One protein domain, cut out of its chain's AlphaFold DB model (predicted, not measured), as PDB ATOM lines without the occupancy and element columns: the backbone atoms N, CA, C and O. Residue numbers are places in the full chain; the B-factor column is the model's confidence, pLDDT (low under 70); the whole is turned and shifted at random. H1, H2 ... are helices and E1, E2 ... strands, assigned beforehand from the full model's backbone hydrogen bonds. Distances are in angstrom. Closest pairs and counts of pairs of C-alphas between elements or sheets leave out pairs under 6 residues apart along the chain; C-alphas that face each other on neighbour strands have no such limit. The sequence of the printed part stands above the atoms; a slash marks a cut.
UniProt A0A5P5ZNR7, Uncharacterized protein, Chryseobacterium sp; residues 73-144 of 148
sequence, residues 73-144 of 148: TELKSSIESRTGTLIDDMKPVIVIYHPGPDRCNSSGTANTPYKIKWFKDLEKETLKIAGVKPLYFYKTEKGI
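This is residues 73 to 144 of the 148 residues of an uncharacterized protein of Chryseobacterium sp (UniProt A0A5P5ZNR7). Two short parallel strands, E1 and E2, stand side by side between two helices, with the long helix H2 to one side of them and the shorter H1 to the other. It is a loose arrangement in which the helices stay apart, and residues 103 to 114, of which 112 to 114 belong to H2, stick out. The printed part has 72 residues, with two named helices and two named strands in the order H1, E1, H2, E2, and the class is mostly helix. The whole is loose, with a radius of gyration of the C-alphas of 14.0 A and spans of 39 by 28 by 16 A.

Find C-alpha 73 at (59.007, 79.781, -15.267); from there H1, residues 73 to 83, runs 15.4 A. E1, residues 95 to 97, covers 6.1 A. Go on to C-alpha 112 at (52.291, 104.867, -40.604), where H2, residues 112 to 130, begins its 26.8 A. E2, residues 135 to 137, covers 6.5 A and ends at C-alpha 137, (59.087, 94.436, -26.103).

Look first at E1 and E2, parallel neighbours at 21 degrees, where C-alphas 95 and 135 face each other at 4.8 A. N 96 and O 135, 2.8 A apart, and N 137 and O 96, 3.0 A apart, are within hydrogen-bond range. E1, H2 and E2 form a strand-helix-strand unit, two parallel neighbour strands with a helix between them along the chain, and its crossover is right-handed. H1 is apart from H2 and from E2. In H1 and H2 every O i to N i+4 pair is within hydrogen-bond range.

The C-alphas of Thr 73 and Thr 109 are the two farthest apart, at 40.0 A. The printed part has no cut. The links H1 to E1, 11 residues, and E1 to H2, 14 residues, are long; H2 to E2 is tight. Mean pLDDT of the printed part is 81.5; residues 99 to 111 and 142 to 144 are under 70.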
ATOM      1  N   THR A  73      59.411  79.194 -16.555       89.81
ATOM      2  CA  THR A  73      59.007  79.781 -15.267       89.81
ATOM      3  C   THR A  73      59.776  81.065 -14.947       89.81
ATOM      4  O   THR A  73      59.179  82.057 -14.545       89.81
ATOM      5  N   GLU A  74      61.090  81.079 -15.179       90.69
ATOM      6  CA  GLU A  74      61.939  82.250 -14.935       90.69
ATOM      7  C   GLU A  74      61.621  83.393 -15.907       90.69
ATOM      8  O   GLU A  74      61.515  84.557 -15.502       90.69
ATOM      9  N   LEU A  75      61.412  83.061 -17.186       87.50
ATOM     10  CA  LEU A  75      60.980  84.024 -18.196       87.50
ATOM     11  C   LEU A  75      59.630  84.632 -17.812       87.50
ATOM     12  O   LEU A  75      59.497  85.853 -17.802       87.50
ATOM     13  N   LYS A  76      58.657  83.793 -17.450       91.44
ATOM     14  CA  LYS A  76      57.330  84.212 -17.005       91.44
ATOM     15  C   LYS A  76      57.429  85.193 -15.841       91.44
ATOM     16  O   LYS A  76      57.000  86.335 -15.985       91.44
ATOM     17  N   SER A  77      58.068  84.805 -14.736       92.88
ATOM     18  CA  SER A  77      58.209  85.678 -13.562       92.88
ATOM     19  C   SER A  77      58.931  86.990 -13.891       92.88
ATOM     20  O   SER A  77      58.581  88.049 -13.362       92.88
ATOM     21  N   SER A  78      59.904  86.960 -14.805       90.75
ATOM     22  CA  SER A  78      60.598  88.169 -15.267       90.75
ATOM     23  C   SER A  78      59.683  89.113 -16.044       90.75
ATOM     24  O   SER A  78      59.783  90.330 -15.893       90.75
ATOM     25  N   ILE A  79      58.788  88.575 -16.873       89.94
ATOM     26  CA  ILE A  79      57.821  89.374 -17.630       89.94
ATOM     27  C   ILE A  79      56.756  89.946 -16.693       89.94
ATOM     28  O   ILE A  79      56.505  91.152 -16.726       89.94
ATOM     29  N   GLU A  80      56.164  89.117 -15.835       93.50
ATOM     30  CA  GLU A  80      55.094  89.521 -14.915       93.50
ATOM     31  C   GLU A  80      55.569  90.609 -13.944       93.50
ATOM     32  O   GLU A  80      54.902  91.630 -13.786       93.50
ATOM     33  N   SER A  81      56.766  90.460 -13.364       93.50
ATOM     34  CA  SER A  81      57.334  91.450 -12.433       93.50
ATOM     35  C   SER A  81      57.649  92.800 -13.082       93.50
ATOM     36  O   SER A  81      57.522  93.837 -12.436       93.50
ATOM     37  N   ARG A  82      58.050  92.812 -14.360       88.25
ATOM     38  CA  ARG A  82      58.407  94.045 -15.085       88.25
ATOM     39  C   ARG A  82      57.209  94.749 -15.707       88.25
ATOM     40  O   ARG A  82      57.257  95.960 -15.898       88.25
ATOM     41  N   THR A  83      56.171  94.000 -16.067       84.56
ATOM     42  CA  THR A  83      55.006  94.531 -16.792       84.56
ATOM     43  C   THR A  83      53.761  94.667 -15.919       84.56
ATOM     44  O   THR A  83      52.815  95.336 -16.327       84.56
ATOM     45  N   GLY A  84      53.717  93.998 -14.762       88.00
ATOM     46  CA  GLY A  84      52.503  93.835 -13.958       88.00
ATOM     47  C   GLY A  84      51.414  92.996 -14.639       88.00
ATOM     48  O   GLY A  84      50.309  92.891 -14.116       88.00
ATOM     49  N   THR A  85      51.695  92.419 -15.814       87.31
ATOM     50  CA  THR A  85      50.742  91.610 -16.581       87.31
ATOM     51  C   THR A  85      50.940  90.145 -16.239       87.31
ATOM     52  O   THR A  85      52.011  89.608 -16.505       87.31
ATOM     53  N   LEU A  86      49.910  89.504 -15.689       91.12
ATOM     54  CA  LEU A  86      49.924  88.073 -15.392       91.12
ATOM     55  C   LEU A  86      49.809  87.247 -16.676       91.12
ATOM     56  O   LEU A  86      48.976  87.534 -17.541       91.12
ATOM     57  N   ILE A  87      50.629  86.207 -16.775       91.44
ATOM     58  CA  ILE A  87      50.631  85.253 -17.875       91.44
ATOM     59  C   ILE A  87      49.836  84.013 -17.456       91.44
ATOM     60  O   ILE A  87      50.144  83.339 -16.470       91.44
ATOM     61  N   ASP A  88      48.808  83.712 -18.242       91.94
ATOM     62  CA  ASP A  88      47.976  82.519 -18.102       91.94
ATOM     63  C   ASP A  88      48.674  81.316 -18.754       91.94
ATOM     64  O   ASP A  88      48.851  81.289 -19.971       91.94
ATOM     65  N   ASP A  89      49.056  80.317 -17.953       90.69
ATOM     66  CA  ASP A  89      49.775  79.124 -18.429       90.69
ATOM     67  C   ASP A  89      48.916  78.209 -19.312       90.69
ATOM     68  O   ASP A  89      49.445  77.337 -19.999       90.69
ATOM     69  N   MET A  90      47.596  78.413 -19.328       93.50
ATOM     70  CA  MET A  90      46.679  77.680 -20.203       93.50
ATOM     71  C   MET A  90      46.565  78.313 -21.594       93.50
ATOM     72  O   MET A  90      45.860  77.783 -22.456       93.50
ATOM     73  N   LYS A  91      47.234  79.449 -21.832       92.75
ATOM     74  CA  LYS A  91      47.178  80.196 -23.090       92.75
ATOM     75  C   LYS A  91      48.571  80.412 -23.679       92.75
ATOM     76  O   LYS A  91      49.558  80.480 -22.950       92.75
ATOM     77  N   PRO A  92      48.685  80.556 -25.010       91.94
ATOM     78  CA  PRO A  92      49.966  80.870 -25.621       91.94
ATOM     79  C   PRO A  92      50.421  82.288 -25.257       91.94
ATOM     80  O   PRO A  92      49.624  83.226 -25.215       91.94
ATOM     81  N   VAL A  93      51.731  82.460 -25.088       90.75
ATOM     82  CA  VAL A  93      52.364  83.776 -24.946       90.75
ATOM     83  C   VAL A  93      52.891  84.218 -26.304       90.75
ATOM     84  O   VAL A  93      53.711  83.533 -26.914       90.75
ATOM     85  N   ILE A  94      52.438  85.378 -26.776       91.44
ATOM     86  CA  ILE A  94      52.898  85.972 -28.033       91.44
ATOM     87  C   ILE A  94      53.736  87.198 -27.691       91.44
ATOM     88  O   ILE A  94      53.224  88.144 -27.096       91.44
ATOM     89  N   VAL A  95      55.011  87.197 -28.078       88.81
ATOM     90  CA  VAL A  95      55.925  88.328 -27.864       88.81
ATOM     91  C   VAL A  95      56.348  88.899 -29.208       88.81
ATOM     92  O   VAL A  95      56.914  88.194 -30.041       88.81
ATOM     93  N   ILE A  96      56.108  90.192 -29.405       87.44
ATOM     94  CA  ILE A  96      56.606  90.946 -30.554       87.44
ATOM     95  C   ILE A  96      57.776  91.802 -30.080       87.44
ATOM     96  O   ILE A  96      57.603  92.803 -29.381       87.44
ATOM     97  N   TYR A  97      58.985  91.386 -30.448       82.50
ATOM     98  CA  TYR A  97      60.209  92.104 -30.111       82.50
ATOM     99  C   TYR A  97      60.544  93.153 -31.176       82.50
ATOM    100  O   TYR A  97      60.555  92.866 -32.369       82.50
ATOM    101  N   HIS A  98      60.857  94.364 -30.719       74.19
ATOM    102  CA  HIS A  98      61.233  95.522 -31.527       74.19
ATOM    103  C   HIS A  98      60.192  95.956 -32.590       74.19
ATOM    104  O   HIS A  98      60.543  96.131 -33.756       74.19
ATOM    105  N   PRO A  99      58.922  96.214 -32.221       60.75
ATOM    106  CA  PRO A  99      57.887  96.614 -33.186       60.75
ATOM    107  C   PRO A  99      58.038  98.054 -33.728       60.75
ATOM    108  O   PRO A  99      57.336  98.429 -34.666       60.75
ATOM    109  N   GLY A 100      58.923  98.872 -33.140       60.69
ATOM    110  CA  GLY A 100      59.173 100.264 -33.541       60.69
ATOM    111  C   GLY A 100      60.097 100.425 -34.764       60.69
ATOM    112  O   GLY A 100      60.523  99.429 -35.351       60.69
ATOM    113  N   PRO A 101      60.442 101.673 -35.148       55.84
ATOM    114  CA  PRO A 101      61.292 101.964 -36.302       55.84
ATOM    115  C   PRO A 101      62.638 101.241 -36.202       55.84
ATOM    116  O   PRO A 101      63.500 101.577 -35.391       55.84
ATOM    117  N   ASP A 102      62.817 100.225 -37.033       58.97
ATOM    118  CA  ASP A 102      64.097  99.561 -37.223       58.97
ATOM    119  C   ASP A 102      64.879 100.332 -38.292       58.97
ATOM    120  O   ASP A 102      64.378 100.545 -39.397       58.97
ATOM    121  N   ARG A 103      66.114 100.746 -37.977       55.75
ATOM    122  CA  ARG A 103      67.009 101.445 -38.923       55.75
ATOM    123  C   ARG A 103      67.266 100.624 -40.192       55.75
ATOM    124  O   ARG A 103      67.623 101.199 -41.214       55.75
ATOM    125  N   CYS A 104      67.096  99.304 -40.136       54.66
ATOM    126  CA  CYS A 104      67.217  98.409 -41.283       54.66
ATOM    127  C   CYS A 104      65.912  98.255 -42.085       54.66
ATOM    128  O   CYS A 104      65.970  97.816 -43.230       54.66
ATOM    129  N   ASN A 105      64.759  98.649 -41.529       52.25
ATOM    130  CA  ASN A 105      63.441  98.619 -42.181       52.25
ATOM    131  C   ASN A 105      62.810 100.019 -42.338       52.25
ATOM    132  O   ASN A 105      61.640 100.148 -42.699       52.25
ATOM    133  N   SER A 106      63.575 101.085 -42.094       54.03
ATOM    134  CA  SER A 106      63.129 102.475 -42.238       54.03
ATOM    135  C   SER A 106      63.114 102.969 -43.689       54.03
ATOM    136  O   SER A 106      62.647 104.073 -43.942       54.03
ATOM    137  N   SER A 107      63.601 102.166 -44.641       55.72
ATOM    138  CA  SER A 107      63.553 102.443 -46.087       55.72
ATOM    139  C   SER A 107      62.323 101.851 -46.794       55.72
ATOM    140  O   SER A 107      62.164 102.037 -47.999       55.72
ATOM    141  N   GLY A 108      61.463 101.119 -46.077       56.56
ATOM    142  CA  GLY A 108      60.267 100.505 -46.651       56.56
ATOM    143  C   GLY A 108      59.157 101.518 -46.952       56.56
ATOM    144  O   GLY A 108      58.955 102.477 -46.214       56.56
ATOM    145  N   THR A 109      58.363 101.255 -47.993       55.69
ATOM    146  CA  THR A 109      57.187 102.051 -48.408       55.69
ATOM    147  C   THR A 109      55.991 101.954 -47.448       55.69
ATOM    148  O   THR A 109      54.928 102.519 -47.712       55.69
ATOM    149  N   ALA A 110      56.135 101.231 -46.333       60.62
ATOM    150  CA  ALA A 110      55.097 101.068 -45.325       60.62
ATOM    151  C   ALA A 110      54.875 102.386 -44.567       60.62
ATOM    152  O   ALA A 110      55.622 102.733 -43.648       60.62
ATOM    153  N   ASN A 111      53.825 103.107 -44.955       68.94
ATOM    154  CA  ASN A 111      53.375 104.313 -44.271       68.94
ATOM    155  C   ASN A 111      52.803 103.994 -42.873       68.94
ATOM    156  O   ASN A 111      52.399 102.864 -42.581       68.94
ATOM    157  N   THR A 112      52.779 104.993 -41.990       74.31
ATOM    158  CA  THR A 112      52.291 104.867 -40.604       74.31
ATOM    159  C   THR A 112      50.904 104.208 -40.507       74.31
ATOM    160  O   THR A 112      50.767 103.263 -39.729       74.31
ATOM    161  N   PRO A 113      49.901 104.564 -41.342       77.88
ATOM    162  CA  PRO A 113      48.584 103.920 -41.309       77.88
ATOM    163  C   PRO A 113      48.616 102.403 -41.519       77.88
ATOM    164  O   PRO A 113      47.899 101.671 -40.833       77.88
ATOM    165  N   TYR A 114      49.456 101.915 -42.436       78.00
ATOM    166  CA  TYR A 114      49.595 100.482 -42.679       78.00
ATOM    167  C   TYR A 114      50.144  99.752 -41.448       78.00
ATOM    168  O   TYR A 114      49.621  98.703 -41.073       78.00
ATOM    169  N   LYS A 115      51.151 100.326 -40.778       76.38
ATOM    170  CA  LYS A 115      51.728  99.748 -39.554       76.38
ATOM    171  C   LYS A 115      50.692  99.684 -38.434       76.38
ATOM    172  O   LYS A 115      50.494  98.617 -37.863       76.38
ATOM    173  N   ILE A 116      49.968 100.779 -38.185       80.94
ATOM    174  CA  ILE A 116      48.873 100.816 -37.200       80.94
ATOM    175  C   ILE A 116      47.859  99.712 -37.483       80.94
ATOM    176  O   ILE A 116      47.455  98.987 -36.574       80.94
ATOM    177  N   LYS A 117      47.432  99.594 -38.746       85.25
ATOM    178  CA  LYS A 117      46.459  98.584 -39.153       85.25
ATOM    179  C   LYS A 117      46.991  97.177 -38.896       85.25
ATOM    180  O   LYS A 117      46.267  96.373 -38.324       85.25
ATOM    181  N   TRP A 118      48.247  96.904 -39.245       86.00
ATOM    182  CA  TRP A 118      48.871  95.601 -39.020       86.00
ATOM    183  C   TRP A 118      48.869  95.201 -37.537       86.00
ATOM    184  O   TRP A 118      48.444  94.096 -37.212       86.00
ATOM    185  N   PHE A 119      49.252  96.106 -36.629       86.62
ATOM    186  CA  PHE A 119      49.219  95.826 -35.187       86.62
ATOM    187  C   PHE A 119      47.793  95.639 -34.654       86.62
ATOM    188  O   PHE A 119      47.549  94.728 -33.866       86.62
ATOM    189  N   LYS A 120      46.832  96.453 -35.114       89.94
ATOM    190  CA  LYS A 120      45.415  96.296 -34.741       89.94
ATOM    191  C   LYS A 120      44.842  94.961 -35.210       89.94
ATOM    192  O   LYS A 120      44.126  94.309 -34.455       89.94
ATOM    193  N   ASP A 121      45.150  94.565 -36.441       93.69
ATOM    194  CA  ASP A 121      44.705  93.292 -37.005       93.69
ATOM    195  C   ASP A 121      45.345  92.117 -36.258       93.69
ATOM    196  O   ASP A 121      44.643  91.174 -35.906       93.69
ATOM    197  N   LEU A 122      46.645  92.202 -35.943       92.25
ATOM    198  CA  LEU A 122      47.337  91.203 -35.131       92.25
ATOM    199  C   LEU A 122      46.646  91.025 -33.774       92.25
ATOM    200  O   LEU A 122      46.254  89.912 -33.445       92.25
ATOM    201  N   GLU A 123      46.440  92.105 -33.017       94.56
ATOM    202  CA  GLU A 123      45.769  92.037 -31.712       94.56
ATOM    203  C   GLU A 123      44.358  91.463 -31.803       94.56
ATOM    204  O   GLU A 123      43.953  90.666 -30.955       94.56
ATOM    205  N   LYS A 124      43.598  91.873 -32.823       96.62
ATOM    206  CA  LYS A 124      42.234  91.398 -33.041       96.62
ATOM    207  C   LYS A 124      42.211  89.897 -33.314       96.62
ATOM    208  O   LYS A 124      41.431  89.179 -32.688       96.62
ATOM    209  N   GLU A 125      43.040  89.423 -34.237       96.69
ATOM    210  CA  GLU A 125      43.030  88.017 -34.635       96.69
ATOM    211  C   GLU A 125      43.644  87.115 -33.557       96.69
ATOM    212  O   GLU A 125      43.095  86.046 -33.294       96.69
ATOM    213  N   THR A 126      44.696  87.537 -32.841       95.88
ATOM    214  CA  THR A 126      45.233  86.737 -31.723       95.88
ATOM    215  C   THR A 126      44.248  86.651 -30.564       95.88
ATOM    216  O   THR A 126      44.097  85.584 -29.965       95.88
ATOM    217  N   LEU A 127      43.524  87.736 -30.275       95.50
ATOM    218  CA  LEU A 127      42.483  87.724 -29.252       95.50
ATOM    219  C   LEU A 127      41.334  86.792 -29.651       95.50
ATOM    220  O   LEU A 127      40.833  86.047 -28.814       95.50
ATOM    221  N   LYS A 128      40.947  86.796 -30.928       96.75
ATOM    222  CA  LYS A 128      39.895  85.926 -31.464       96.75
ATOM    223  C   LYS A 128      40.288  84.444 -31.462       96.75
ATOM    224  O   LYS A 128      39.455  83.611 -31.128       96.75
ATOM    225  N   ILE A 129      41.516  84.115 -31.863       96.06
ATOM    226  CA  ILE A 129      41.974  82.725 -32.033       96.06
ATOM    227  C   ILE A 129      42.399  82.107 -30.701       96.06
ATOM    228  O   ILE A 129      42.087  80.953 -30.430       96.06
ATOM    229  N   ALA A 130      43.125  82.865 -29.878       94.12
ATOM    230  CA  ALA A 130      43.815  82.341 -28.702       94.12
ATOM    231  C   ALA A 130      43.440  83.055 -27.393       94.12
ATOM    232  O   ALA A 130      43.953  82.703 -26.333       94.12
ATOM    233  N   GLY A 131      42.557  84.059 -27.432       94.56
ATOM    234  CA  GLY A 131      42.126  84.768 -26.225       94.56
ATOM    235  C   GLY A 131      43.240  85.575 -25.554       94.56
ATOM    236  O   GLY A 131      43.163  85.810 -24.346       94.56
ATOM    237  N   VAL A 132      44.270  85.970 -26.314       93.50
ATOM    238  CA  VAL A 132      45.444  86.710 -25.827       93.50
ATOM    239  C   VAL A 132      45.783  87.896 -26.725       93.50
ATOM    240  O   VAL A 132      45.588  87.864 -27.943       93.50
ATOM    241  N   LYS A 133      46.337  88.945 -26.116       91.69
ATOM    242  CA  LYS A 133      46.982  90.046 -26.836       91.69
ATOM    243  C   LYS A 133      48.501  89.856 -26.809       91.69
ATOM    244  O   LYS A 133      49.010  89.375 -25.797       91.69
ATOM    245  N   PRO A 134      49.228  90.236 -27.870       92.00
ATOM    246  CA  PRO A 134      50.679  90.175 -27.864       92.00
ATOM    247  C   PRO A 134      51.291  91.123 -26.827       92.00
ATOM    248  O   PRO A 134      50.784  92.218 -26.583       92.00
ATOM    249  N   LEU A 135      52.424  90.712 -26.266       89.31
ATOM    250  CA  LEU A 135      53.306  91.552 -25.467       89.31
ATOM    251  C   LEU A 135      54.336  92.213 -26.384       89.31
ATOM    252  O   LEU A 135      55.009  91.538 -27.164       89.31
ATOM    253  N   TYR A 136      54.484  93.530 -26.282       86.31
ATOM    254  CA  TYR A 136      55.404  94.298 -27.121       86.31
ATOM    255  C   TYR A 136      56.654  94.680 -26.342       86.31
ATOM    256  O   TYR A 136      56.583  95.460 -25.391       86.31
ATOM    257  N   PHE A 137      57.806  94.147 -26.747       83.12
ATOM    258  CA  PHE A 137      59.087  94.436 -26.103       83.12
ATOM    259  C   PHE A 137      59.898  95.393 -26.962       83.12
ATOM    260  O   PHE A 137      60.253  95.091 -28.101       83.12
ATOM    261  N   TYR A 138      60.215  96.555 -26.404       76.81
ATOM    262  CA  TYR A 138      61.001  97.582 -27.073       76.81
ATOM    263  C   TYR A 138      62.439  97.551 -26.567       76.81
ATOM    264  O   TYR A 138      62.678  97.411 -25.371       76.81
ATOM    265  N   LYS A 139      63.407  97.728 -27.474       71.94
ATOM    266  CA  LYS A 139      64.830  97.795 -27.098       71.94
ATOM    267  C   LYS A 139      65.137  99.010 -26.219       71.94
ATOM    268  O   LYS A 139      66.031  98.954 -25.384       71.94
ATOM    269  N   THR A 140      64.434 100.117 -26.444       71.94
ATOM    270  CA  THR A 140      64.592 101.368 -25.693       71.94
ATOM    271  C   THR A 140      63.246 102.065 -25.541       71.94
ATOM    272  O   THR A 140      62.332 101.831 -26.334       71.94
ATOM    273  N   GLU A 141      63.156 102.987 -24.584       70.25
ATOM    274  CA  GLU A 141      61.966 103.816 -24.358       70.25
ATOM    275  C   GLU A 141      61.575 104.660 -25.579       70.25
ATOM    276  O   GLU A 141      60.398 104.916 -25.802       70.25
ATOM    277  N   LYS A 142      62.531 105.021 -26.448       64.25
ATOM    278  CA  LYS A 142      62.232 105.726 -27.707       64.25
ATOM    279  C   LYS A 142      61.318 104.921 -28.631       64.25
ATOM    280  O   LYS A 142      60.570 105.511 -29.395       64.25
ATOM    281  N   GLY A 143      61.371 103.590 -28.557       58.56
ATOM    282  CA  GLY A 143      60.451 102.728 -29.296       58.56
ATOM    283  C   GLY A 143      59.030 102.734 -28.726       58.56
ATOM    284  O   GLY A 143      58.101 102.428 -29.461       58.56
ATOM    285  N   ILE A 144      58.863 103.096 -27.445       57.56
ATOM    286  CA  ILE A 144      57.564 103.177 -26.755       57.56
ATOM    287  C   ILE A 144      56.768 104.392 -27.235       57.56
ATOM    288  O   ILE A 144      55.536 104.364 -27.204       57.56
TER     289      ILE A 144